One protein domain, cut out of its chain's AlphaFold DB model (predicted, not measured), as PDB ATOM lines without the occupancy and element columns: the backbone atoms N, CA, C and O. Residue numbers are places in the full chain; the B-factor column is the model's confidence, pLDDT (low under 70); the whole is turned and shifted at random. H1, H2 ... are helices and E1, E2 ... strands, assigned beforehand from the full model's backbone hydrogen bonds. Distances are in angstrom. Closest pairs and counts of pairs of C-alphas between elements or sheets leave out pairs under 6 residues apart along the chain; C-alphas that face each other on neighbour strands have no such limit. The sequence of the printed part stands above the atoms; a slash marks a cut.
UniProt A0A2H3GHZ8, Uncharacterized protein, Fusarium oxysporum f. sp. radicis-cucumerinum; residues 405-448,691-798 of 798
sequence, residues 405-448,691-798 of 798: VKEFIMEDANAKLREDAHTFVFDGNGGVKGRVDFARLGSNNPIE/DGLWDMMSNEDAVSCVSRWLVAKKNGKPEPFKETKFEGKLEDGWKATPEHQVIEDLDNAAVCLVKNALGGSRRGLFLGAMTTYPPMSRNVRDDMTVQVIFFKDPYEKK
ATOM      1  N   VAL A 405      80.070  58.737  53.044       86.81
ATOM      2  CA  VAL A 405      79.484  57.680  53.867       86.81
ATOM      3  C   VAL A 405      78.389  56.999  53.061       86.81
ATOM      4  O   VAL A 405      77.395  57.627  52.699       86.81
ATOM      5  N   LYS A 406      78.580  55.713  52.779       85.81
ATOM      6  CA  LYS A 406      77.568  54.886  52.123       85.81
ATOM      7  C   LYS A 406      76.582  54.375  53.162       85.81
ATOM      8  O   LYS A 406      77.010  53.912  54.214       85.81
ATOM      9  N   GLU A 407      75.294  54.447  52.848       86.12
ATOM     10  CA  GLU A 407      74.251  53.773  53.619       86.12
ATOM     11  C   GLU A 407      74.506  52.263  53.608       86.12
ATOM     12  O   GLU A 407      74.770  51.686  52.550       86.12
ATOM     13  N   PHE A 408      74.465  51.636  54.782       88.50
ATOM     14  CA  PHE A 408      74.580  50.187  54.879       88.50
ATOM     15  C   PHE A 408      73.210  49.558  54.659       88.50
ATOM     16  O   PHE A 408      72.246  49.902  55.342       88.50
ATOM     17  N   ILE A 409      73.150  48.580  53.760       92.69
ATOM     18  CA  ILE A 409      72.032  47.635  53.694       92.69
ATOM     19  C   ILE A 409      72.259  46.480  54.679       92.69
ATOM     20  O   ILE A 409      73.329  46.348  55.283       92.69
ATOM     21  N   MET A 410      71.251  45.625  54.862       90.56
ATOM     22  CA  MET A 410      71.320  44.510  55.815       90.56
ATOM     23  C   MET A 410      72.485  43.559  55.535       90.56
ATOM     24  O   MET A 410      73.114  43.073  56.475       90.56
ATOM     25  N   GLU A 411      72.806  43.317  54.268       91.75
ATOM     26  CA  GLU A 411      73.932  42.490  53.844       91.75
ATOM     27  C   GLU A 411      75.272  43.088  54.291       91.75
ATOM     28  O   GLU A 411      76.095  42.373  54.865       91.75
ATOM     29  N   ASP A 412      75.469  44.397  54.108       92.94
ATOM     30  CA  ASP A 412      76.693  45.104  54.502       92.94
ATOM     31  C   ASP A 412      76.851  45.149  56.027       92.94
ATOM     32  O   ASP A 412      77.932  44.895  56.564       92.94
ATOM     33  N   ALA A 413      75.757  45.417  56.747       92.06
ATOM     34  CA  ALA A 413      75.740  45.409  58.206       92.06
ATOM     35  C   ALA A 413      76.059  44.015  58.771       92.06
ATOM     36  O   ALA A 413      76.888  43.881  59.674       92.06
ATOM     37  N   ASN A 414      75.463  42.966  58.199       92.25
ATOM     38  CA  ASN A 414      75.750  41.580  58.563       92.25
ATOM     39  C   ASN A 414      77.198  41.183  58.244       92.25
ATOM     40  O   ASN A 414      77.792  40.426  59.012       92.25
ATOM     41  N   ALA A 415      77.762  41.674  57.136       93.25
ATOM     42  CA  ALA A 415      79.152  41.427  56.768       93.25
ATOM     43  C   ALA A 415      80.123  42.105  57.743       93.25
ATOM     44  O   ALA A 415      81.056  41.456  58.207       93.25
ATOM     45  N   LYS A 416      79.867  43.366  58.121       92.31
ATOM     46  CA  LYS A 416      80.667  44.096  59.119       92.31
ATOM     47  C   LYS A 416      80.637  43.414  60.487       92.31
ATOM     48  O   LYS A 416      81.676  43.266  61.114       92.31
ATOM     49  N   LEU A 417      79.469  42.948  60.936       92.12
ATOM     50  CA  LEU A 417      79.351  42.231  62.212       92.12
ATOM     51  C   LEU A 417      80.092  40.880  62.208       92.12
ATOM     52  O   LEU A 417      80.534  40.413  63.252       92.12
ATOM     53  N   ARG A 418      80.235  40.255  61.033       94.00
ATOM     54  CA  ARG A 418      80.932  38.975  60.855       94.00
ATOM     55  C   ARG A 418      82.414  39.114  60.502       94.00
ATOM     56  O   ARG A 418      83.077  38.094  60.346       94.00
ATOM     57  N   GLU A 419      82.941  40.334  60.383       93.06
ATOM     58  CA  GLU A 419      84.365  40.561  60.102       93.06
ATOM     59  C   GLU A 419      85.256  39.936  61.187       93.06
ATOM     60  O   GLU A 419      86.283  39.336  60.874       93.06
ATOM     61  N   ASP A 420      84.814  40.013  62.445       93.81
ATOM     62  CA  ASP A 420      85.491  39.420  63.598       93.81
ATOM     63  C   ASP A 420      84.516  38.585  64.446       93.81
ATOM     64  O   ASP A 420      84.325  38.818  65.640       93.81
ATOM     65  N   ALA A 421      83.861  37.616  63.800       95.50
ATOM     66  CA  ALA A 421      83.039  36.603  64.456       95.50
ATOM     67  C   ALA A 421      83.636  35.208  64.240       95.50
ATOM     68  O   ALA A 421      83.932  34.812  63.112       95.50
ATOM     69  N   HIS A 422      83.785  34.445  65.322       95.38
ATOM     70  CA  HIS A 422      84.443  33.136  65.317       95.38
ATOM     71  C   HIS A 422      83.664  32.135  66.165       95.38
ATOM     72  O   HIS A 422      82.919  32.515  67.067       95.38
ATOM     73  N   THR A 423      83.881  30.847  65.911       95.38
ATOM     74  CA  THR A 423      83.357  29.771  66.753       95.38
ATOM     75  C   THR A 423      84.456  28.754  67.035       95.38
ATOM     76  O   THR A 423      85.167  28.323  66.127       95.38
ATOM     77  N   PHE A 424      84.569  28.340  68.294       95.88
ATOM     78  CA  PHE A 424      85.577  27.402  68.784       95.88
ATOM     79  C   PHE A 424      84.918  26.225  69.499       95.88
ATOM     80  O   PHE A 424      83.834  26.362  70.057       95.88
ATOM     81  N   VAL A 425      85.574  25.067  69.509       94.81
ATOM     82  CA  VAL A 425      85.104  23.851  70.195       94.81
ATOM     83  C   VAL A 425      86.160  23.424  71.209       94.81
ATOM     84  O   VAL A 425      87.355  23.573  70.951       94.81
ATOM     85  N   PHE A 426      85.729  22.904  72.355       93.88
ATOM     86  CA  PHE A 426      86.614  22.414  73.412       93.88
ATOM     87  C   PHE A 426      86.071  21.135  74.056       93.88
ATOM     88  O   PHE A 426      84.878  20.842  73.978       93.88
ATOM     89  N   ASP A 427      86.947  20.383  74.719       90.81
ATOM     90  CA  ASP A 427      86.555  19.187  75.464       90.81
ATOM     91  C   ASP A 427      86.000  19.579  76.841       90.81
ATOM     92  O   ASP A 427      86.709  20.120  77.696       90.81
ATOM     93  N   GLY A 428      84.709  19.327  77.042       85.50
ATOM     94  CA  GLY A 428      83.993  19.541  78.294       85.50
ATOM     95  C   GLY A 428      84.073  18.342  79.240       85.50
ATOM     96  O   GLY A 428      84.834  17.387  79.045       85.50
ATOM     97  N   ASN A 429      83.294  18.396  80.321       85.50
ATOM     98  CA  ASN A 429      83.259  17.307  81.294       85.50
ATOM     99  C   ASN A 429      82.691  16.016  80.674       85.50
ATOM    100  O   ASN A 429      81.773  16.050  79.856       85.50
ATOM    101  N   GLY A 430      83.227  14.861  81.074       79.94
ATOM    102  CA  GLY A 430      82.718  13.551  80.656       79.94
ATOM    103  C   GLY A 430      82.833  13.254  79.155       79.94
ATOM    104  O   GLY A 430      82.143  12.361  78.673       79.94
ATOM    105  N   GLY A 431      83.673  13.988  78.415       80.56
ATOM    106  CA  GLY A 431      83.837  13.825  76.964       80.56
ATOM    107  C   GLY A 431      82.763  14.520  76.120       80.56
ATOM    108  O   GLY A 431      82.751  14.346  74.903       80.56
ATOM    109  N   VAL A 432      81.874  15.307  76.737       88.50
ATOM    110  CA  VAL A 432      80.928  16.173  76.016       88.50
ATOM    111  C   VAL A 432      81.701  17.319  75.372       88.50
ATOM    112  O   VAL A 432      82.516  17.957  76.036       88.50
ATOM    113  N   LYS A 433      81.449  17.612  74.095       92.81
ATOM    114  CA  LYS A 433      82.047  18.779  73.439       92.81
ATOM    115  C   LYS A 433      81.315  20.050  73.841       92.81
ATOM    116  O   LYS A 433      80.090  20.113  73.753       92.81
ATOM    117  N   GLY A 434      82.070  21.057  74.260       94.19
ATOM    118  CA  GLY A 434      81.597  22.421  74.450       94.19
ATOM    119  C   GLY A 434      81.934  23.302  73.249       94.19
ATOM    120  O   GLY A 434      82.780  22.959  72.421       94.19
ATOM    121  N   ARG A 435      81.281  24.458  73.157       95.19
ATOM    122  CA  ARG A 435      81.466  25.439  72.083       95.19
ATOM    123  C   ARG A 435      81.568  26.850  72.652       95.19
ATOM    124  O   ARG A 435      80.923  27.153  73.645       95.19
ATOM    125  N   VAL A 436      82.351  27.713  72.012       97.62
ATOM    126  CA  VAL A 436      82.395  29.152  72.294       97.62
ATOM    127  C   VAL A 436      82.093  29.913  71.013       97.62
ATOM    128  O   VAL A 436      82.840  29.788  70.044       97.62
ATOM    129  N   ASP A 437      81.018  30.691  71.020       97.50
ATOM    130  CA  ASP A 437      80.688  31.637  69.957       97.50
ATOM    131  C   ASP A 437      81.192  33.028  70.335       97.50
ATOM    132  O   ASP A 437      80.976  33.492  71.453       97.50
ATOM    133  N   PHE A 438      81.861  33.694  69.403       97.31
ATOM    134  CA  PHE A 438      82.494  34.991  69.604       97.31
ATOM    135  C   PHE A 438      82.063  35.985  68.525       97.31
ATOM    136  O   PHE A 438      81.949  35.610  67.356       97.31
ATOM    137  N   ALA A 439      81.878  37.247  68.914       97.38
ATOM    138  CA  ALA A 439      81.729  38.375  68.003       97.38
ATOM    139  C   ALA A 439      82.339  39.645  68.608       97.38
ATOM    140  O   ALA A 439      82.145  39.920  69.795       97.38
ATOM    141  N   ARG A 440      83.027  40.438  67.779       96.31
ATOM    142  CA  ARG A 440      83.538  41.760  68.151       96.31
ATOM    143  C   ARG A 440      83.216  42.815  67.103       96.31
ATOM    144  O   ARG A 440      83.368  42.586  65.905       96.31
ATOM    145  N   LEU A 441      82.788  43.986  67.563       95.62
ATOM    146  CA  LEU A 441      82.412  45.122  66.733       95.62
ATOM    147  C   LEU A 441      83.073  46.401  67.249       95.62
ATOM    148  O   LEU A 441      82.809  46.836  68.364       95.62
ATOM    149  N   GLY A 442      83.882  47.033  66.399       94.12
ATOM    150  CA  GLY A 442      84.546  48.292  66.727       94.12
ATOM    151  C   GLY A 442      83.646  49.526  66.607       94.12
ATOM    152  O   GLY A 442      82.857  49.690  65.661       94.12
ATOM    153  N   SER A 443      83.828  50.430  67.556       93.62
ATOM    154  CA  SER A 443      83.375  51.814  67.594       93.62
ATOM    155  C   SER A 443      84.550  52.792  67.522       93.62
ATOM    156  O   SER A 443      84.439  53.811  66.837       93.62
ATOM    157  N   ASN A 444      85.688  52.469  68.135       92.69
ATOM    158  CA  ASN A 444      86.923  53.245  68.047       92.69
ATOM    159  C   ASN A 444      87.827  52.747  66.904       92.69
ATOM    160  O   ASN A 444      87.688  51.628  66.406       92.69
ATOM    161  N   ASN A 445      88.755  53.593  66.442       90.75
ATOM    162  CA  ASN A 445      89.802  53.174  65.507       90.75
ATOM    163  C   ASN A 445      91.169  53.736  65.927       90.75
ATOM    164  O   ASN A 445      91.376  54.950  65.825       90.75
ATOM    165  N   PRO A 446      92.115  52.874  66.330       93.88
ATOM    166  CA  PRO A 446      91.967  51.418  66.504       93.88
ATOM    167  C   PRO A 446      90.951  51.048  67.602       93.88
ATOM    168  O   PRO A 446      90.700  51.852  68.493       93.88
ATOM    169  N   ILE A 447      90.370  49.846  67.503       94.81
ATOM    170  CA  ILE A 447      89.492  49.270  68.537       94.81
ATOM    171  C   ILE A 447      90.284  49.079  69.837       94.81
ATOM    172  O   ILE A 447      91.449  48.666  69.784       94.81
ATOM    173  N   GLU A 448      89.683  49.405  70.978       96.19
ATOM    174  CA  GLU A 448      90.335  49.316  72.287       96.19
ATOM    175  C   GLU A 448      90.049  47.967  72.969       96.19
ATOM    176  O   GLU A 448      90.940  47.419  73.621       96.19
ATOM    177  N   ASP A 691      81.232  46.344  78.496       95.00
ATOM    178  CA  ASP A 691      80.122  47.225  78.868       95.00
ATOM    179  C   ASP A 691      79.267  47.618  77.650       95.00
ATOM    180  O   ASP A 691      78.046  47.690  77.766       95.00
ATOM    181  N   GLY A 692      79.849  47.679  76.448       94.81
ATOM    182  CA  GLY A 692      79.146  47.979  75.204       94.81
ATOM    183  C   GLY A 692      77.936  47.078  74.925       94.81
ATOM    184  O   GLY A 692      76.984  47.516  74.272       94.81
ATOM    185  N   LEU A 693      77.916  45.834  75.432       97.00
ATOM    186  CA  LEU A 693      76.714  44.986  75.412       97.00
ATOM    187  C   LEU A 693      75.769  45.287  76.580       97.00
ATOM    188  O   LEU A 693      74.561  45.427  76.370       97.00
ATOM    189  N   TRP A 694      76.299  45.334  77.801       96.25
ATOM    190  CA  TRP A 694      75.510  45.441  79.034       96.25
ATOM    191  C   TRP A 694      74.850  46.814  79.209       96.25
ATOM    192  O   TRP A 694      73.795  46.921  79.836       96.25
ATOM    193  N   ASP A 695      75.395  47.837  78.560       93.62
ATOM    194  CA  ASP A 695      74.782  49.152  78.413       93.62
ATOM    195  C   ASP A 695      73.579  49.130  77.476       93.62
ATOM    196  O   ASP A 695      72.711  49.993  77.570       93.62
ATOM    197  N   MET A 696      73.457  48.139  76.597       94.12
ATOM    198  CA  MET A 696      72.330  48.031  75.672       94.12
ATOM    199  C   MET A 696      71.295  46.997  76.117       94.12
ATOM    200  O   MET A 696      70.127  47.124  75.755       94.12
ATOM    201  N   MET A 697      71.681  45.982  76.893       95.06
ATOM    202  CA  MET A 697      70.847  44.814  77.193       95.06
ATOM    203  C   MET A 697      70.928  44.414  78.672       95.06
ATOM    204  O   MET A 697      72.015  44.337  79.239       95.06
ATOM    205  N   SER A 698      69.779  44.118  79.292       96.50
ATOM    206  CA  SER A 698      69.741  43.595  80.665       96.50
ATOM    207  C   SER A 698      70.248  42.147  80.738       96.50
ATOM    208  O   SER A 698      70.312  41.435  79.729       96.50
ATOM    209  N   ASN A 699      70.591  41.683  81.944       97.00
ATOM    210  CA  ASN A 699      71.050  40.306  82.157       97.00
ATOM    211  C   ASN A 699      69.960  39.296  81.763       97.00
ATOM    212  O   ASN A 699      70.231  38.287  81.111       97.00
ATOM    213  N   GLU A 700      68.719  39.597  82.141       96.44
ATOM    214  CA  GLU A 700      67.526  38.800  81.884       96.44
ATOM    215  C   GLU A 700      67.239  38.718  80.386       96.44
ATOM    216  O   GLU A 700      67.005  37.631  79.853       96.44
ATOM    217  N   ASP A 701      67.326  39.850  79.688       96.00
ATOM    218  CA  ASP A 701      67.071  39.924  78.252       96.00
ATOM    219  C   ASP A 701      68.149  39.194  77.447       96.00
ATOM    220  O   ASP A 701      67.823  38.536  76.454       96.00
ATOM    221  N   ALA A 702      69.412  39.251  77.882       97.19
ATOM    222  CA  ALA A 702      70.515  38.526  77.255       97.19
ATOM    223  C   ALA A 702      70.361  37.005  77.406       97.19
ATOM    224  O   ALA A 702      70.460  36.265  76.422       97.19
ATOM    225  N   VAL A 703      70.052  36.527  78.617       97.25
ATOM    226  CA  VAL A 703      69.800  35.098  78.882       97.25
ATOM    227  C   VAL A 703      68.552  34.615  78.136       97.25
ATOM    228  O   VAL A 703      68.574  33.539  77.534       97.25
ATOM    229  N   SER A 704      67.487  35.419  78.105       95.62
ATOM    230  CA  SER A 704      66.266  35.133  77.339       95.62
ATOM    231  C   SER A 704      66.548  35.021  75.836       95.62
ATOM    232  O   SER A 704      66.103  34.067  75.190       95.62
ATOM    233  N   CYS A 705      67.355  35.935  75.287       96.19
ATOM    234  CA  CYS A 705      67.766  35.929  73.886       96.19
ATOM    235  C   CYS A 705      68.523  34.642  73.519       96.19
ATOM    236  O   CYS A 705      68.127  33.940  72.586       96.19
ATOM    237  N   VAL A 706      69.548  34.260  74.294       96.62
ATOM    238  CA  VAL A 706      70.311  33.017  74.051       96.62
ATOM    239  C   VAL A 706      69.440  31.773  74.251       96.62
ATOM    240  O   VAL A 706      69.530  30.823  73.474       96.62
ATOM    241  N   SER A 707      68.539  31.778  75.236       95.19
ATOM    242  CA  SER A 707      67.578  30.690  75.444       95.19
ATOM    243  C   SER A 707      66.661  30.492  74.228       95.19
ATOM    244  O   SER A 707      66.494  29.366  73.757       95.19
ATOM    245  N   ARG A 708      66.083  31.574  73.684       94.94
ATOM    246  CA  ARG A 708      65.268  31.531  72.454       94.94
ATOM    247  C   ARG A 708      66.092  31.071  71.257       94.94
ATOM    248  O   ARG A 708      65.660  30.196  70.505       94.94
ATOM    249  N   TRP A 709      67.319  31.574  71.138       96.06
ATOM    250  CA  TRP A 709      68.266  31.158  70.110       96.06
ATOM    251  C   TRP A 709      68.544  29.647  70.145       96.06
ATOM    252  O   TRP A 709      68.467  28.993  69.106       96.06
ATOM    253  N   LEU A 710      68.760  29.055  71.326       94.62
ATOM    254  CA  LEU A 710      68.956  27.608  71.487       94.62
ATOM    255  C   LEU A 710      67.734  26.796  71.025       94.62
ATOM    256  O   LEU A 710      67.886  25.751  70.384       94.62
ATOM    257  N   VAL A 711      66.518  27.272  71.312       93.19
ATOM    258  CA  VAL A 711      65.271  26.630  70.859       93.19
ATOM    259  C   VAL A 711      65.140  26.702  69.336       93.19
ATOM    260  O   VAL A 711      64.909  25.676  68.691       93.19
ATOM    261  N   ALA A 712      65.335  27.882  68.744       93.69
ATOM    262  CA  ALA A 712      65.282  28.079  67.297       93.69
ATOM    263  C   ALA A 712      66.353  27.248  66.569       93.69
ATOM    264  O   ALA A 712      66.073  26.593  65.560       93.69
ATOM    265  N   LYS A 713      67.562  27.183  67.140       92.50
ATOM    266  CA  LYS A 713      68.672  26.366  66.647       92.50
ATOM    267  C   LYS A 713      68.326  24.881  66.636       92.50
ATOM    268  O   LYS A 713      68.527  24.221  65.617       92.50
ATOM    269  N   LYS A 714      67.750  24.371  67.729       90.44
ATOM    270  CA  LYS A 714      67.288  22.978  67.841       90.44
ATOM    271  C   LYS A 714      66.187  22.649  66.827       90.44
ATOM    272  O   LYS A 714      66.174  21.552  66.277       90.44
ATOM    273  N   ASN A 715      65.291  23.597  66.559       90.31
ATOM    274  CA  ASN A 715      64.230  23.455  65.559       90.31
ATOM    275  C   ASN A 715      64.732  23.629  64.113       90.31
ATOM    276  O   ASN A 715      64.007  23.316  63.169       90.31
ATOM    277  N   GLY A 716      65.953  24.145  63.930       88.62
ATOM    278  CA  GLY A 716      66.558  24.418  62.627       88.62
ATOM    279  C   GLY A 716      65.854  25.520  61.831       88.62
ATOM    280  O   GLY A 716      66.020  25.577  60.613       88.62
ATOM    281  N   LYS A 717      65.042  26.359  62.486       91.06
ATOM    282  CA  LYS A 717      64.239  27.404  61.839       91.06
ATOM    283  C   LYS A 717      64.314  28.712  62.634       91.06
ATOM    284  O   LYS A 717      64.058  28.670  63.837       91.06
ATOM    285  N   PRO A 718      64.639  29.841  61.975       92.19
ATOM    286  CA  PRO A 718      64.513  31.176  62.551       92.19
ATOM    287  C   PRO A 718      63.114  31.464  63.095       92.19
ATOM    288  O   PRO A 718      62.125  30.906  62.609       92.19
ATOM    289  N   GLU A 719      63.024  32.373  64.062       91.62
ATOM    290  CA  GLU A 719      61.737  32.868  64.545       91.62
ATOM    291  C   GLU A 719      61.163  33.898  63.557       91.62
ATOM    292  O   GLU A 719      61.880  34.809  63.131       91.62
ATOM    293  N   PRO A 720      59.876  33.795  63.172       88.56
ATOM    294  CA  PRO A 720      59.245  34.819  62.354       88.56
ATOM    295  C   PRO A 720      59.105  36.108  63.170       88.56
ATOM    296  O   PRO A 720      58.645  36.087  64.309       88.56
ATOM    297  N   PHE A 721      59.452  37.240  62.570       91.06
ATOM    298  CA  PHE A 721      59.311  38.552  63.194       91.06
ATOM    299  C   PHE A 721      58.827  39.574  62.160       91.06
ATOM    300  O   PHE A 721      58.911  39.353  60.950       91.06
ATOM    301  N   LYS A 722      58.314  40.704  62.649       89.62
ATOM    302  CA  LYS A 722      57.946  41.857  61.828       89.62
ATOM    303  C   LYS A 722      58.874  43.016  62.161       89.62
ATOM    304  O   LYS A 722      59.152  43.270  63.330       89.62
ATOM    305  N   GLU A 723      59.330  43.723  61.137       91.19
ATOM    306  CA  GLU A 723      60.126  44.931  61.324       91.19
ATOM    307  C   GLU A 723      59.299  46.045  61.966       91.19
ATOM    308  O   GLU A 723      58.140  46.281  61.606       91.19
ATOM    309  N   THR A 724      59.913  46.734  62.922       91.75
ATOM    310  CA  THR A 724      59.317  47.857  63.647       91.75
ATOM    311  C   THR A 724      60.163  49.110  63.454       91.75
ATOM    312  O   THR A 724      61.342  49.043  63.106       91.75
ATOM    313  N   LYS A 725      59.563  50.286  63.648       89.31
ATOM    314  CA  LYS A 725      60.307  51.550  63.677       89.31
ATOM    315  C   LYS A 725      60.719  51.864  65.112       89.31
ATOM    316  O   LYS A 725      60.104  51.382  66.057       89.31
ATOM    317  N   PHE A 726      61.782  52.647  65.267       89.62
ATOM    318  CA  PHE A 726      62.130  53.205  66.568       89.62
ATOM    319  C   PHE A 726      61.202  54.388  66.865       89.62
ATOM    320  O   PHE A 726      61.143  55.336  66.083       89.62
ATOM    321  N   GLU A 727      60.466  54.304  67.969       82.19
ATOM    322  CA  GLU A 727      59.530  55.327  68.440       82.19
ATOM    323  C   GLU A 727      60.162  56.022  69.657       82.19
ATOM    324  O   GLU A 727      59.932  55.640  70.799       82.19
ATOM    325  N   GLY A 728      61.053  56.986  69.410       83.25
ATOM    326  CA  GLY A 728      61.791  57.701  70.455       83.25
ATOM    327  C   GLY A 728      62.765  58.735  69.889       83.25
ATOM    328  O   GLY A 728      62.969  58.808  68.674       83.25
ATOM    329  N   LYS A 729      63.374  59.542  70.763       83.75
ATOM    330  CA  LYS A 729      64.482  60.430  70.388       83.75
ATOM    331  C   LYS A 729      65.803  59.694  70.578       83.75
ATOM    332  O   LYS A 729      66.003  59.040  71.591       83.75
ATOM    333  N   LEU A 730      66.718  59.828  69.617       82.94
ATOM    334  CA  LEU A 730      68.045  59.207  69.709       82.94
ATOM    335  C   LEU A 730      68.882  59.766  70.872       82.94
ATOM    336  O   LEU A 730      69.724  59.048  71.396       82.94
ATOM    337  N   GLU A 731      68.635  61.015  71.282       80.38
ATOM    338  CA  GLU A 731      69.310  61.667  72.419       80.38
ATOM    339  C   GLU A 731      69.057  60.949  73.751       80.38
ATOM    340  O   GLU A 731      69.943  60.919  74.600       80.38
ATOM    341  N   ASP A 732      67.888  60.324  73.909       83.06
ATOM    342  CA  ASP A 732      67.519  59.575  75.117       83.06
ATOM    343  C   ASP A 732      68.147  58.161  75.134       83.06
ATOM    344  O   ASP A 732      68.004  57.413  76.104       83.06
ATOM    345  N   GLY A 733      68.843  57.783  74.056       84.94
ATOM    346  CA  GLY A 733      69.374  56.443  73.840       84.94
ATOM    347  C   GLY A 733      68.287  55.401  73.564       84.94
ATOM    348  O   GLY A 733      67.100  55.694  73.409       84.94
ATOM    349  N   TRP A 734      68.696  54.137  73.479       91.00
ATOM    350  CA  TRP A 734      67.772  53.008  73.415       91.00
ATOM    351  C   TRP A 734      68.288  51.847  74.254       91.00
ATOM    352  O   TRP A 734      69.469  51.756  74.578       91.00
ATOM    353  N   LYS A 735      67.381  50.927  74.576       91.31
ATOM    354  CA  LYS A 735      67.708  49.629  75.165       91.31
ATOM    355  C   LYS A 735      67.135  48.513  74.298       91.31
ATOM    356  O   LYS A 735      66.177  48.719  73.537       91.31
ATOM    357  N   ALA A 736      67.742  47.341  74.375       90.62
ATOM    358  CA  ALA A 736      67.251  46.117  73.775       90.62
ATOM    359  C   ALA A 736      66.192  45.507  74.692       90.62
ATOM    360  O   ALA A 736      66.512  44.985  75.752       90.62
ATOM    361  N   THR A 737      64.931  45.589  74.276       89.12
ATOM    362  CA  THR A 737      63.792  45.004  74.990       89.12
ATOM    363  C   THR A 737      63.350  43.702  74.315       89.12
ATOM    364  O   THR A 737      63.507  43.569  73.094       89.12
ATOM    365  N   PRO A 738      62.748  42.746  75.052       88.19
ATOM    366  CA  PRO A 738      62.291  41.464  74.503       88.19
ATOM    367  C   PRO A 738      61.376  41.574  73.279       88.19
ATOM    368  O   PRO A 738      61.425  40.724  72.391       88.19
ATOM    369  N   GLU A 739      60.568  42.634  73.217       88.69
ATOM    370  CA  GLU A 739      59.613  42.917  72.139       88.69
ATOM    371  C   GLU A 739      60.286  43.148  70.781       88.69
ATOM    372  O   GLU A 739      59.702  42.865  69.736       88.69
ATOM    373  N   HIS A 740      61.520  43.656  70.792       91.38
ATOM    374  CA  HIS A 740      62.292  43.944  69.586       91.38
ATOM    375  C   HIS A 740      63.380  42.905  69.312       91.38
ATOM    376  O   HIS A 740      64.124  43.046  68.343       91.38
ATOM    377  N   GLN A 741      63.491  41.863  70.141       92.75
ATOM    378  CA  GLN A 741      64.471  40.802  69.939       92.75
ATOM    379  C   GLN A 741      64.066  39.871  68.793       92.75
ATOM    380  O   GLN A 741      62.960  39.324  68.760       92.75
ATOM    381  N   VAL A 742      65.010  39.641  67.887       93.44
ATOM    382  CA  VAL A 742      64.867  38.832  66.680       93.44
ATOM    383  C   VAL A 742      65.892  37.706  66.682       93.44
ATOM    384  O   VAL A 742      67.094  37.936  66.832       93.44
ATOM    385  N   ILE A 743      65.410  36.484  66.459       94.69
ATOM    386  CA  ILE A 743      66.236  35.283  66.325       94.69
ATOM    387  C   ILE A 743      66.237  34.849  64.858       94.69
ATOM    388  O   ILE A 743      65.450  34.004  64.434       94.69
ATOM    389  N   GLU A 744      67.118  35.463  64.072       89.69
ATOM    390  CA  GLU A 744      67.277  35.154  62.645       89.69
ATOM    391  C   GLU A 744      68.599  34.450  62.316       89.69
ATOM    392  O   GLU A 744      68.646  33.568  61.458       89.69
ATOM    393  N   ASP A 745      69.661  34.803  63.040       86.31
ATOM    394  CA  ASP A 745      71.011  34.296  62.836       86.31
ATOM    395  C   ASP A 745      71.218  33.037  63.686       86.31
ATOM    396  O   ASP A 745      71.480  33.116  64.883       86.31
ATOM    397  N   LEU A 746      71.078  31.850  63.085       90.06
ATOM    398  CA  LEU A 746      71.284  30.561  63.769       90.06
ATOM    399  C   LEU A 746      72.735  30.060  63.691       90.06
ATOM    400  O   LEU A 746      73.025  28.930  64.086       90.06
ATOM    401  N   ASP A 747      73.644  30.834  63.110       90.88
ATOM    402  CA  ASP A 747      75.042  30.466  62.892       90.88
ATOM    403  C   ASP A 747      75.942  30.789  64.084       90.88
ATOM    404  O   ASP A 747      76.871  30.017  64.315       90.88
ATOM    405  N   ASN A 748      75.661  31.852  64.842       95.12
ATOM    406  CA  ASN A 748      76.468  32.282  65.987       95.12
ATOM    407  C   ASN A 748      75.615  33.065  67.008       95.12
ATOM    408  O   ASN A 748      74.968  34.058  66.662       95.12
ATOM    409  N   ALA A 749      75.624  32.637  68.274       96.50
ATOM    410  CA  ALA A 749      74.821  33.266  69.326       96.50
ATOM    411  C   ALA A 749      75.313  34.673  69.723       96.50
ATOM    412  O   ALA A 749      74.499  35.544  70.032       96.50
ATOM    413  N   ALA A 750      76.626  34.928  69.682       97.19
ATOM    414  CA  ALA A 750      77.201  36.240  69.995       97.19
ATOM    415  C   ALA A 750      76.813  37.298  68.946       97.19
ATOM    416  O   ALA A 750      76.431  38.411  69.302       97.19
ATOM    417  N   VAL A 751      76.806  36.933  67.659       96.56
ATOM    418  CA  VAL A 751      76.295  37.781  66.563       96.56
ATOM    419  C   VAL A 751      74.825  38.137  66.801       96.56
ATOM    420  O   VAL A 751      74.441  39.302  66.680       96.56
ATOM    421  N   CYS A 752      74.008  37.155  67.197       95.81
ATOM    422  CA  CYS A 752      72.601  37.376  67.526       95.81
ATOM    423  C   CYS A 752      72.428  38.360  68.699       95.81
ATOM    424  O   CYS A 752      71.587  39.258  68.625       95.81
ATOM    425  N   LEU A 753      73.250  38.258  69.750       97.00
ATOM    426  CA  LEU A 753      73.234  39.198  70.878       97.00
ATOM    427  C   LEU A 753      73.584  40.627  70.450       97.00
ATOM    428  O   LEU A 753      72.806  41.542  70.722       97.00
ATOM    429  N   VAL A 754      74.695  40.826  69.733       96.50
ATOM    430  CA  VAL A 754      75.136  42.165  69.294       96.50
ATOM    431  C   VAL A 754      74.101  42.816  68.372       96.50
ATOM    432  O   VAL A 754      73.783  43.997  68.504       96.50
ATOM    433  N   LYS A 755      73.499  42.042  67.467       95.25
ATOM    434  CA  LYS A 755      72.452  42.538  66.567       95.25
ATOM    435  C   LYS A 755      71.197  42.992  67.310       95.25
ATOM    436  O   LYS A 755      70.610  44.023  66.977       95.25
ATOM    437  N   ASN A 756      70.796  42.239  68.331       95.81
ATOM    438  CA  ASN A 756      69.661  42.592  69.177       95.81
ATOM    439  C   ASN A 756      69.959  43.798  70.074       95.81
ATOM    440  O   ASN A 756      69.091  44.655  70.231       95.81
ATOM    441  N   ALA A 757      71.191  43.918  70.576       95.38
ATOM    442  CA  ALA A 757      71.658  45.087  71.320       95.38
ATOM    443  C   ALA A 757      71.555  46.382  70.491       95.38
ATOM    444  O   ALA A 757      71.085  47.411  70.975       95.38
ATOM    445  N   LEU A 758      71.905  46.316  69.204       94.12
ATOM    446  CA  LEU A 758      71.932  47.473  68.305       94.12
ATOM    447  C   LEU A 758      70.609  47.769  67.579       94.12
ATOM    448  O   LEU A 758      70.552  48.693  66.773       94.12
ATOM    449  N   GLY A 759      69.532  47.027  67.850       90.94
ATOM    450  CA  GLY A 759      68.202  47.401  67.360       90.94
ATOM    451  C   GLY A 759      67.236  46.250  67.106       90.94
ATOM    452  O   GLY A 759      66.027  46.481  67.180       90.94
ATOM    453  N   GLY A 760      67.730  45.034  66.848       93.31
ATOM    454  CA  GLY A 760      66.887  43.860  66.593       93.31
ATOM    455  C   GLY A 760      65.894  44.087  65.442       93.31
ATOM    456  O   GLY A 760      66.300  44.357  64.310       93.31
ATOM    457  N   SER A 761      64.586  44.027  65.725       93.75
ATOM    458  CA  SER A 761      63.506  44.275  64.752       93.75
ATOM    459  C   SER A 761      63.464  45.717  64.237       93.75
ATOM    460  O   SER A 761      62.865  45.979  63.189       93.75
ATOM    461  N   ARG A 762      64.102  46.658  64.949       94.12
ATOM    462  CA  ARG A 762      64.205  48.076  64.582       94.12
ATOM    463  C   ARG A 762      65.335  48.283  63.579       94.12
ATOM    464  O   ARG A 762      66.386  48.832  63.907       94.12
ATOM    465  N   ARG A 763      65.127  47.838  62.336       91.62
ATOM    466  CA  ARG A 763      66.180  47.801  61.299       91.62
ATOM    467  C   ARG A 763      66.810  49.151  61.004       91.62
ATOM    468  O   ARG A 763      68.023  49.215  60.871       91.62
ATOM    469  N   GLY A 764      66.020  50.223  60.970       91.12
ATOM    470  CA  GLY A 764      66.557  51.571  60.754       91.12
ATOM    471  C   GLY A 764      67.576  51.982  61.824       91.12
ATOM    472  O   GLY A 764      68.593  52.587  61.500       91.12
ATOM    473  N   LEU A 765      67.348  51.585  63.081       92.31
ATOM    474  CA  LEU A 765      68.267  51.847  64.189       92.31
ATOM    475  C   LEU A 765      69.544  51.011  64.058       92.31
ATOM    476  O   LEU A 765      70.640  51.557  64.135       92.31
ATOM    477  N   PHE A 766      69.400  49.716  63.768       93.56
ATOM    478  CA  PHE A 766      70.530  48.811  63.549       93.56
ATOM    479  C   PHE A 766      71.414  49.255  62.375       93.56
ATOM    480  O   PHE A 766      72.628  49.377  62.522       93.56
ATOM    481  N   LEU A 767      70.818  49.555  61.218       94.19
ATOM    482  CA  LEU A 767      71.546  50.019  60.037       94.19
ATOM    483  C   LEU A 767      72.194  51.385  60.273       94.19
ATOM    484  O   LEU A 767      73.353  51.579  59.901       94.19
ATOM    485  N   GLY A 768      71.497  52.304  60.948       92.00
ATOM    486  CA  GLY A 768      72.054  53.594  61.357       92.00
ATOM    487  C   GLY A 768      73.278  53.423  62.258       92.00
ATOM    488  O   GLY A 768      74.340  53.979  61.970       92.00
ATOM    489  N   ALA A 769      73.170  52.573  63.284       92.19
ATOM    490  CA  ALA A 769      74.284  52.239  64.162       92.19
ATOM    491  C   ALA A 769      75.460  51.649  63.375       92.19
ATOM    492  O   ALA A 769      76.582  52.127  63.513       92.19
ATOM    493  N   MET A 770      75.221  50.696  62.474       93.38
ATOM    494  CA  MET A 770      76.282  50.054  61.688       93.38
ATOM    495  C   MET A 770      76.929  50.977  60.646       93.38
ATOM    496  O   MET A 770      78.127  50.827  60.382       93.38
ATOM    497  N   THR A 771      76.182  51.946  60.111       93.19
ATOM    498  CA  THR A 771      76.661  52.947  59.138       93.19
ATOM    499  C   THR A 771      77.595  53.976  59.781       93.19
ATOM    500  O   THR A 771      78.496  54.500  59.123       93.19
ATOM    501  N   THR A 772      77.423  54.270  61.075       91.38
ATOM    502  CA  THR A 772      78.300  55.222  61.774       91.38
ATOM    503  C   THR A 772      79.760  54.747  61.810       91.38
ATOM    504  O   THR A 772      80.063  53.555  61.968       91.38
ATOM    505  N   TYR A 773      80.677  55.704  61.667       89.88
ATOM    506  CA  TYR A 773      82.119  55.484  61.562       89.88
ATOM    507  C   TYR A 773      82.880  56.294  62.626       89.88
ATOM    508  O   TYR A 773      82.368  57.324  63.074       89.88
ATOM    509  N   PRO A 774      84.092  55.877  63.028       91.50
ATOM    510  CA  PRO A 774      84.882  56.601  64.021       91.50
ATOM    511  C   PRO A 774      85.271  58.000  63.511       91.50
ATOM    512  O   PRO A 774      85.675  58.125  62.352       91.50
ATOM    513  N   PRO A 775      85.191  59.053  64.345       91.19
ATOM    514  CA  PRO A 775      84.891  59.028  65.782       91.19
ATOM    515  C   PRO A 775      83.389  59.096  66.128       91.19
ATOM    516  O   PRO A 775      83.026  58.967  67.290       91.19
ATOM    517  N   MET A 776      82.504  59.294  65.143       89.94
ATOM    518  CA  MET A 776      81.062  59.483  65.362       89.94
ATOM    519  C   MET A 776      80.369  58.240  65.937       89.94
ATOM    520  O   MET A 776      79.402  58.375  66.683       89.94
ATOM    521  N   SER A 777      80.857  57.037  65.626       91.56
ATOM    522  CA  SER A 777      80.319  55.785  66.175       91.56
ATOM    523  C   SER A 777      80.321  55.737  67.699       91.56
ATOM    524  O   SER A 777      79.408  55.130  68.256       91.56
ATOM    525  N   ARG A 778      81.249  56.438  68.370       91.12
ATOM    526  CA  ARG A 778      81.324  56.488  69.838       91.12
ATOM    527  C   ARG A 778      80.099  57.134  70.487       91.12
ATOM    528  O   ARG A 778      79.766  56.798  71.616       91.12
ATOM    529  N   ASN A 779      79.395  58.006  69.760       89.12
ATOM    530  CA  ASN A 779      78.144  58.618  70.222       89.12
ATOM    531  C   ASN A 779      76.941  57.668  70.118       89.12
ATOM    532  O   ASN A 779      75.856  58.004  70.580       89.12
ATOM    533  N   VAL A 780      77.106  56.527  69.444       89.19
ATOM    534  CA  VAL A 780      76.018  55.601  69.108       89.19
ATOM    535  C   VAL A 780      76.204  54.251  69.796       89.19
ATOM    536  O   VAL A 780      75.229  53.632  70.203       89.19
ATOM    537  N   ARG A 781      77.446  53.779  69.920       91.50
ATOM    538  CA  ARG A 781      77.793  52.531  70.607       91.50
ATOM    539  C   ARG A 781      79.213  52.596  71.154       91.50
ATOM    540  O   ARG A 781      80.038  53.355  70.637       91.50
ATOM    541  N   ASP A 782      79.509  51.749  72.127       94.12
ATOM    542  CA  ASP A 782      80.888  51.444  72.493       94.12
ATOM    543  C   ASP A 782      81.496  50.354  71.603       94.12
ATOM    544  O   ASP A 782      80.819  49.799  70.725       94.12
ATOM    545  N   ASP A 783      82.778  50.066  71.809       96.19
ATOM    546  CA  ASP A 783      83.349  48.798  71.374       96.19
ATOM    547  C   ASP A 783      82.553  47.646  72.029       96.19
ATOM    548  O   ASP A 783      82.168  47.706  73.192       96.19
ATOM    549  N   MET A 784      82.202  46.620  71.251       96.56
ATOM    550  CA  MET A 784      81.405  45.498  71.754       96.56
ATOM    551  C   MET A 784      82.143  44.197  71.509       96.56
ATOM    552  O   MET A 784      82.352  43.814  70.357       96.56
ATOM    553  N   THR A 785      82.451  43.473  72.578       98.00
ATOM    554  CA  THR A 785      83.065  42.147  72.529       98.00
ATOM    555  C   THR A 785      82.205  41.174  73.306       98.00
ATOM    556  O   THR A 785      81.952  41.385  74.486       98.00
ATOM    557  N   VAL A 786      81.762  40.094  72.660       98.38
ATOM    558  CA  VAL A 786      80.848  39.112  73.257       98.38
ATOM    559  C   VAL A 786      81.364  37.696  73.026       98.38
ATOM    560  O   VAL A 786      81.688  37.318  71.900       98.38
ATOM    561  N   GLN A 787      81.402  36.896  74.091       98.31
ATOM    562  CA  GLN A 787      81.673  35.457  74.072       98.31
ATOM    563  C   GLN A 787      80.525  34.702  74.734       98.31
ATOM    564  O   GLN A 787      80.169  34.990  75.873       98.31
ATOM    565  N   VAL A 788      79.979  33.700  74.053       98.31
ATOM    566  CA  VAL A 788      78.965  32.792  74.596       98.31
ATOM    567  C   VAL A 788      79.550  31.388  74.665       98.31
ATOM    568  O   VAL A 788      79.809  30.761  73.639       98.31
ATOM    569  N   ILE A 789      79.776  30.900  75.881       97.94
ATOM    570  CA  ILE A 789      80.312  29.571  76.172       97.94
ATOM    571  C   ILE A 789      79.145  28.620  76.426       97.94
ATOM    572  O   ILE A 789      78.400  28.786  77.389       97.94
ATOM    573  N   PHE A 790      79.030  27.591  75.599       97.19
ATOM    574  CA  PHE A 790      78.133  26.456  75.776       97.19
ATOM    575  C   PHE A 790      78.935  25.249  76.267       97.19
ATOM    576  O   PHE A 790      79.894  24.829  75.615       97.19
ATOM    577  N   PHE A 791      78.534  24.639  77.383       94.81
ATOM    578  CA  PHE A 791      79.203  23.428  77.897       94.81
ATOM    579  C   PHE A 791      78.750  22.141  77.195       94.81
ATOM    580  O   PHE A 791      79.338  21.078  77.394       94.81
ATOM    581  N   LYS A 792      77.751  22.266  76.320       92.00
ATOM    582  CA  LYS A 792      77.269  21.253  75.390       92.00
ATOM    583  C   LYS A 792      77.056  21.891  74.030       92.00
ATOM    584  O   LYS A 792      76.288  22.843  73.933       92.00
ATOM    585  N   ASP A 793      77.709  21.369  72.996       90.81
ATOM    586  CA  ASP A 793      77.648  21.934  71.649       90.81
ATOM    587  C   ASP A 793      76.198  21.907  71.112       90.81
ATOM    588  O   ASP A 793      75.647  20.826  70.873       90.81
ATOM    589  N   PRO A 794      75.558  23.074  70.887       86.19
ATOM    590  CA  PRO A 794      74.202  23.125  70.347       86.19
ATOM    591  C   PRO A 794      74.127  22.783  68.845       86.19
ATOM    592  O   PRO A 794      73.033  22.738  68.282       86.19
ATOM    593  N   TYR A 795      75.263  22.552  68.178       81.62
ATOM    594  CA  TYR A 795      75.357  22.240  66.748       81.62
ATOM    595  C   TYR A 795      75.550  20.750  66.470       81.62
ATOM    596  O   TYR A 795      75.425  20.336  65.312       81.62
ATOM    597  N   GLU A 796      75.841  19.937  67.488       77.06
ATOM    598  CA  GLU A 796      75.866  18.489  67.319       77.06
ATOM    599  C   GLU A 796      74.449  17.992  67.005       77.06
ATOM    600  O   GLU A 796      73.517  18.107  67.806       77.06
ATOM    601  N   LYS A 797      74.273  17.453  65.793       59.97
ATOM    602  CA  LYS A 797      73.044  16.751  65.426       59.97
ATOM    603  C   LYS A 797      72.982  15.467  66.250       59.97
ATOM    604  O   LYS A 797      73.917  14.671  66.190       59.97
ATOM    605  N   LYS A 798      71.899  15.301  67.013       47.09
ATOM    606  CA  LYS A 798      71.562  14.021  67.644       47.09
ATOM    607  C   LYS A 798      71.326  12.931  66.611       47.09
ATOM    608  O   LYS A 798      70.755  13.264  65.545       47.09
TER     609      LYS A 798
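Overview. This is residues 405 to 448 and 691 to 798 of the 798 residues of an uncharacterized protein of Fusarium oxysporum f. sp. radicis-cucumerinum (UniProt A0A2H3GHZ8). A long, three-stranded sheet, E1, E2 and E3, has one short helix, H4, packed over E2 and E3; H4 lies in the middle of the whole, and the longest helix, H3, packs on it off the sheet. H1 and H5 pack together near H4, and the long link of residues 716 to 748 runs on the side away from the sheet. The 152 printed residues hold H1, E1, E2, H2, H3, H4, H5, H6 and E3 in that order, with under half of the residues in these elements; the sheet, E1 - E2 - E3, is antiparallel and the class is mixed, helices and strands. The whole is compact, with a radius of gyration of the C-alphas of 15.7 A and spans of 50 by 35 by 27 A.

Arrangement. Start at H1, residues 410 to 417: it touches H5, residues 763 to 771, at Ala 413 and Met 770, whose C-alphas are the closest at 5.8 A, with a steep tilt of 49 degrees, the same way. Next look at the hairpin of E1, residues 421 to 427, and E2, residues 433 to 441, antiparallel neighbours with N 424 and O 436 within hydrogen-bond range at 2.9 A. On the other side of E2 you find E3, residues 784 to 790, also antiparallel, with N 437 and O 788 at 2.9 A. H1 and H2, residues 691 to 694, only graze the sheet. H4, residues 749 to 757, is on it at a height over the sheet of 8.3 A, over E2 and E3; its closest C-alphas to E2 are Ala 750 and Ala 439, 5.4 A apart. H3, residues 699 to 715, touches H4 with residues 702 to 709 alone, the closest C-alphas being Val 706 and Ala 749, 6.5 A apart, at a steep tilt of 50 degrees, opposite ways. H6, residues 776 to 779, is close to H5 but not clearly touching, with C-alphas 777 and 769 closest at 7.3 A. In H1, H3, H4 and H5 every O i to N i+4 pair is within hydrogen-bond range; H2 and H6 are too short for one.

Along the chain. Find C-alpha 410 at (71.320, 44.510, 55.815), where H1 begins. E1 spans 20.9 A, E2 27.2 A and H3 24.6 A. E3, 19.7 A long, ends at C-alpha 790, (78.133, 26.456, 75.776).

Size, cuts and confidence. The C-alphas farthest apart, Val 405 and Gly 430, are 51.7 A apart. Residues 449 to 690 are not printed, and C-alphas 448 and 691 stand 12.3 A apart across this cut. The link from H3 to H4 is long, 33 residues. Mean pLDDT of the printed part is 91.8; residues 797 to 798 are under 70.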